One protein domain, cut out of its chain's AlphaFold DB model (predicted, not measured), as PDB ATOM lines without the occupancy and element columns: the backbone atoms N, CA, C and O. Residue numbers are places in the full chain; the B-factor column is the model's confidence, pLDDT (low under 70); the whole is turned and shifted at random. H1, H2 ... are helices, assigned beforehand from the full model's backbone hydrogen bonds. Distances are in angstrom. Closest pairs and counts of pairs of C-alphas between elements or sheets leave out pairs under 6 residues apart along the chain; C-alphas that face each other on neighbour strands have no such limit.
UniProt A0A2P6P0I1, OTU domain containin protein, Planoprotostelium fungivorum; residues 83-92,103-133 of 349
ATOM      1  N   GLU A  83      -0.560  -7.549   8.502       91.69
ATOM      2  CA  GLU A  83      -0.709  -8.459   7.370       91.69
ATOM      3  C   GLU A  83      -2.160  -8.847   7.121       91.69
ATOM      4  O   GLU A  83      -2.590  -8.836   5.967       91.69
ATOM      5  N   LEU A  84      -2.927  -9.152   8.174       90.00
ATOM      6  CA  LEU A  84      -4.347  -9.439   8.021       90.00
ATOM      7  C   LEU A  84      -5.064  -8.224   7.427       90.00
ATOM      8  O   LEU A  84      -5.746  -8.382   6.426       90.00
ATOM      9  N   LYS A  85      -4.804  -7.003   7.913       87.25
ATOM     10  CA  LYS A  85      -5.379  -5.773   7.332       87.25
ATOM     11  C   LYS A  85      -5.017  -5.546   5.857       87.25
ATOM     12  O   LYS A  85      -5.841  -5.032   5.106       87.25
ATOM     13  N   LYS A  86      -3.825  -5.957   5.405       89.44
ATOM     14  CA  LYS A  86      -3.468  -5.954   3.971       89.44
ATOM     15  C   LYS A  86      -4.258  -7.012   3.186       89.44
ATOM     16  O   LYS A  86      -4.737  -6.729   2.089       89.44
ATOM     17  N   LYS A  87      -4.418  -8.214   3.750       87.50
ATOM     18  CA  LYS A  87      -5.172  -9.332   3.154       87.50
ATOM     19  C   LYS A  87      -6.677  -9.015   3.064       87.50
ATOM     20  O   LYS A  87      -7.263  -9.206   2.003       87.50
ATOM     21  N   THR A  88      -7.283  -8.448   4.111       88.00
ATOM     22  CA  THR A  88      -8.705  -8.055   4.140       88.00
ATOM     23  C   THR A  88      -8.990  -6.880   3.202       88.00
ATOM     24  O   THR A  88      -9.975  -6.927   2.468       88.00
ATOM     25  N   ALA A  89      -8.091  -5.888   3.119       85.50
ATOM     26  CA  ALA A  89      -8.169  -4.831   2.109       85.50
ATOM     27  C   ALA A  89      -8.160  -5.406   0.681       85.50
ATOM     28  O   ALA A  89      -9.066  -5.109  -0.097       85.50
ATOM     29  N   SER A  90      -7.206  -6.291   0.361       85.75
ATOM     30  CA  SER A  90      -7.116  -6.956  -0.949       85.75
ATOM     31  C   SER A  90      -8.394  -7.735  -1.296       85.75
ATOM     32  O   SER A  90      -8.987  -7.509  -2.351       85.75
ATOM     33  N   MET A  91      -8.898  -8.565  -0.372       82.31
ATOM     34  CA  MET A  91     -10.159  -9.296  -0.561       82.31
ATOM     35  C   MET A  91     -11.362  -8.359  -0.755       82.31
ATOM     36  O   MET A  91     -12.212  -8.630  -1.599       82.31
ATOM     37  N   SER A  92     -11.425  -7.234  -0.033       80.31
ATOM     38  CA  SER A  92     -12.510  -6.253  -0.182       80.31
ATOM     39  C   SER A  92     -12.477  -5.506  -1.525       80.31
ATOM     40  O   SER A  92     -13.532  -5.156  -2.052       80.31
ATOM     41  N   LYS A 103     -19.990  -9.378  -1.661       80.00
ATOM     42  CA  LYS A 103     -19.561  -8.440  -0.607       80.00
ATOM     43  C   LYS A 103     -19.854  -8.943   0.801       80.00
ATOM     44  O   LYS A 103     -18.997  -8.800   1.667       80.00
ATOM     45  N   LYS A 104     -21.045  -9.499   1.037       85.38
ATOM     46  CA  LYS A 104     -21.407 -10.044   2.346       85.38
ATOM     47  C   LYS A 104     -20.589 -11.299   2.643       85.38
ATOM     48  O   LYS A 104     -19.987 -11.379   3.705       85.38
ATOM     49  N   ASP A 105     -20.516 -12.221   1.688       84.69
ATOM     50  CA  ASP A 105     -19.802 -13.490   1.853       84.69
ATOM     51  C   ASP A 105     -18.299 -13.244   2.142       84.69
ATOM     52  O   ASP A 105     -17.711 -13.898   3.004       84.69
ATOM     53  N   VAL A 106     -17.690 -12.223   1.517       85.44
ATOM     54  CA  VAL A 106     -16.320 -11.767   1.825       85.44
ATOM     55  C   VAL A 106     -16.220 -11.016   3.160       85.44
ATOM     56  O   VAL A 106     -15.233 -11.202   3.867       85.44
ATOM     57  N   GLN A 107     -17.210 -10.215   3.565       85.75
ATOM     58  CA  GLN A 107     -17.219  -9.578   4.894       85.75
ATOM     59  C   GLN A 107     -17.325 -10.601   6.035       85.75
ATOM     60  O   GLN A 107     -16.589 -10.493   7.016       85.75
ATOM     61  N   ASP A 108     -18.176 -11.619   5.893       87.50
ATOM     62  CA  ASP A 108     -18.310 -12.703   6.871       87.50
ATOM     63  C   ASP A 108     -17.021 -13.558   6.932       87.50
ATOM     64  O   ASP A 108     -16.590 -13.956   8.018       87.50
ATOM     65  N   ALA A 109     -16.334 -13.765   5.798       87.25
ATOM     66  CA  ALA A 109     -15.021 -14.416   5.751       87.25
ATOM     67  C   ALA A 109     -13.897 -13.574   6.395       87.25
ATOM     68  O   ALA A 109     -13.099 -14.109   7.165       87.25
ATOM     69  N   ILE A 110     -13.855 -12.263   6.127       88.25
ATOM     70  CA  ILE A 110     -12.928 -11.309   6.763       88.25
ATOM     71  C   ILE A 110     -13.102 -11.348   8.283       88.25
ATOM     72  O   ILE A 110     -12.129 -11.565   9.003       88.25
ATOM     73  N   LYS A 111     -14.347 -11.232   8.764       90.88
ATOM     74  CA  LYS A 111     -14.655 -11.277  10.194       90.88
ATOM     75  C   LYS A 111     -14.200 -12.590  10.832       90.88
ATOM     76  O   LYS A 111     -13.600 -12.565  11.900       90.88
ATOM     77  N   LYS A 112     -14.434 -13.733  10.176       92.31
ATOM     78  CA  LYS A 112     -13.985 -15.038  10.681       92.31
ATOM     79  C   LYS A 112     -12.461 -15.096  10.856       92.31
ATOM     80  O   LYS A 112     -11.994 -15.598  11.875       92.31
ATOM     81  N   LEU A 113     -11.692 -14.560   9.904       89.12
ATOM     82  CA  LEU A 113     -10.227 -14.499   9.996       89.12
ATOM     83  C   LEU A 113      -9.746 -13.548  11.108       89.12
ATOM     84  O   LEU A 113      -8.758 -13.847  11.779       89.12
ATOM     85  N   GLU A 114     -10.443 -12.431  11.329       89.62
ATOM     86  CA  GLU A 114     -10.166 -11.504  12.435       89.62
ATOM     87  C   GLU A 114     -10.483 -12.141  13.801       89.62
ATOM     88  O   GLU A 114      -9.639 -12.104  14.698       89.62
ATOM     89  N   ASP A 115     -11.630 -12.819  13.938       90.31
ATOM     90  CA  ASP A 115     -12.024 -13.564  15.143       90.31
ATOM     91  C   ASP A 115     -11.052 -14.727  15.453       90.31
ATOM     92  O   ASP A 115     -10.747 -14.991  16.618       90.31
ATOM     93  N   GLU A 116     -10.554 -15.440  14.436       90.94
ATOM     94  CA  GLU A 116      -9.568 -16.523  14.598       90.94
ATOM     95  C   GLU A 116      -8.169 -16.006  14.965       90.94
ATOM     96  O   GLU A 116      -7.487 -16.623  15.788       90.94
ATOM     97  N   LEU A 117      -7.742 -14.864  14.412       91.31
ATOM     98  CA  LEU A 117      -6.483 -14.221  14.797       91.31
ATOM     99  C   LEU A 117      -6.545 -13.692  16.237       91.31
ATOM    100  O   LEU A 117      -5.645 -13.972  17.029       91.31
ATOM    101  N   ALA A 118      -7.630 -13.000  16.596       89.56
ATOM    102  CA  ALA A 118      -7.837 -12.460  17.936       89.56
ATOM    103  C   ALA A 118      -7.848 -13.561  19.009       89.56
ATOM    104  O   ALA A 118      -7.171 -13.427  20.028       89.56
ATOM    105  N   LYS A 119      -8.536 -14.687  18.761       91.50
ATOM    106  CA  LYS A 119      -8.536 -15.850  19.671       91.50
ATOM    107  C   LYS A 119      -7.145 -16.453  19.853       91.50
ATOM    108  O   LYS A 119      -6.818 -16.876  20.960       91.50
ATOM    109  N   ARG A 120      -6.316 -16.484  18.800       90.12
ATOM    110  CA  ARG A 120      -4.929 -16.959  18.904       90.12
ATOM    111  C   ARG A 120      -4.089 -16.020  19.769       90.12
ATOM    112  O   ARG A 120      -3.478 -16.484  20.723       90.12
ATOM    113  N   HIS A 121      -4.120 -14.713  19.500       92.06
ATOM    114  CA  HIS A 121      -3.365 -13.718  20.278       92.06
ATOM    115  C   HIS A 121      -3.813 -13.661  21.739       92.06
ATOM    116  O   HIS A 121      -2.963 -13.610  22.623       92.06
ATOM    117  N   GLN A 122      -5.120 -13.749  22.009       88.06
ATOM    118  CA  GLN A 122      -5.642 -13.858  23.372       88.06
ATOM    119  C   GLN A 122      -5.088 -15.100  24.078       88.06
ATOM    120  O   GLN A 122      -4.563 -14.983  25.182       88.06
ATOM    121  N   LYS A 123      -5.163 -16.277  23.443       86.62
ATOM    122  CA  LYS A 123      -4.698 -17.527  24.052       86.62
ATOM    123  C   LYS A 123      -3.185 -17.525  24.294       86.62
ATOM    124  O   LYS A 123      -2.745 -17.925  25.364       86.62
ATOM    125  N   GLU A 124      -2.404 -17.003  23.349       88.06
ATOM    126  CA  GLU A 124      -0.962 -16.796  23.522       88.06
ATOM    127  C   GLU A 124      -0.653 -15.867  24.708       88.06
ATOM    128  O   GLU A 124       0.236 -16.179  25.495       88.06
ATOM    129  N   VAL A 125      -1.403 -14.773  24.896       84.75
ATOM    130  CA  VAL A 125      -1.249 -13.870  26.055       84.75
ATOM    131  C   VAL A 125      -1.671 -14.536  27.370       84.75
ATOM    132  O   VAL A 125      -0.987 -14.364  28.377       84.75
ATOM    133  N   GLU A 126      -2.759 -15.309  27.386       83.19
ATOM    134  CA  GLU A 126      -3.199 -16.056  28.572       83.19
ATOM    135  C   GLU A 126      -2.188 -17.134  28.981       83.19
ATOM    136  O   GLU A 126      -1.902 -17.296  30.168       83.19
ATOM    137  N   ASP A 127      -1.634 -17.870  28.017       81.88
ATOM    138  CA  ASP A 127      -0.632 -18.905  28.274       81.88
ATOM    139  C   ASP A 127       0.731 -18.292  28.650       81.88
ATOM    140  O   ASP A 127       1.414 -18.828  29.526       81.88
ATOM    141  N   PHE A 128       1.088 -17.113  28.118       77.12
ATOM    142  CA  PHE A 128       2.254 -16.363  28.598       77.12
ATOM    143  C   PHE A 128       2.055 -15.800  30.010       77.12
ATOM    144  O   PHE A 128       2.977 -15.868  30.816       77.12
ATOM    145  N   GLY A 129       0.850 -15.332  30.355       73.69
ATOM    146  CA  GLY A 129       0.511 -14.895  31.714       73.69
ATOM    147  C   GLY A 129       0.642 -16.021  32.747       73.69
ATOM    148  O   GLY A 129       1.163 -15.797  33.835       73.69
ATOM    149  N   LYS A 130       0.277 -17.258  32.378       71.69
ATOM    150  CA  LYS A 130       0.506 -18.470  33.195       71.69
ATOM    151  C   LYS A 130       1.990 -18.869  33.286       71.69
ATOM    152  O   LYS A 130       2.371 -19.560  34.231       71.69
ATOM    153  N   LYS A 131       2.825 -18.475  32.311       63.31
ATOM    154  CA  LYS A 131       4.292 -18.676  32.318       63.31
ATOM    155  C   LYS A 131       4.990 -17.572  33.142       63.31
ATOM    156  O   LYS A 131       5.954 -17.873  33.836       63.31
ATOM    157  N   GLU A 132       4.458 -16.342  33.167       60.38
ATOM    158  CA  GLU A 132       4.888 -15.246  34.057       60.38
ATOM    159  C   GLU A 132       4.512 -15.489  35.526       60.38
ATOM    160  O   GLU A 132       5.382 -15.398  36.385       60.38
ATOM    161  N   SER A 133       3.276 -15.899  35.836       54.09
ATOM    162  CA  SER A 133       2.849 -16.151  37.226       54.09
ATOM    163  C   SER A 133       3.521 -17.371  37.879       54.09
ATOM    164  O   SER A 133       3.349 -17.604  39.069       54.09
TER     165      SER A 133
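This is residues 83 to 92 and 103 to 133 of the 349 residues of the protein "OTU domain containin protein" of Planoprotostelium fungivorum (UniProt A0A2P6P0I1). One long, straight helix, H2, makes the whole length of a rod, and a short helix, H1, runs side by side with the first part of it, the opposite way. The rest of H2, residues 118 to 132, sticks out beyond H1 as a free arm that ends in Ser 133. The printed part has 41 residues with two named helices, H1 then H2 along the chain, and no named strand; its class is all helix. It is only just extended, close to loose, with a radius of gyration of the C-alphas of 13.8 A, and the C-alphas span 44 by 17 by 5 A.

Begin with H2, residues 103 to 132, and then look to H1, residues 83 to 92. The two helices touch, H2 with residues 103 to 114 alone, through 6 pairs of C-alphas within 8 A. Their closest C-alphas are those of Thr 88 and Ile 110, 5.9 A apart. Their lines stand at a shallow tilt of 12 degrees, and they run opposite ways. Centre to centre they are 15.2 A apart. Further along, residues 118 to 133 stand free. In the backbones of H1 and H2, every O i to N i+4 pair is within hydrogen-bond range.

Find C-alpha 103 at (-19.561, -8.440, -0.607); from there H2 runs 43.0 A to C-alpha 132 at (4.888, -15.246, 34.057). H1 begins at C-alpha 83, at (-0.709, -8.459, 7.370), and its first and last C-alphas, 83 and 92, are 14.2 A apart.

The two C-alphas farthest apart are those of Lys 103 and Ser 133, at 44.6 A. Residues 93 to 102 are not printed, and C-alphas 92 and 103 are 7.4 A apart across this cut, which the link from H1 to H2 spans. The mean pLDDT of the printed part is 84.5; look to residues 131 to 133 for the values under 70.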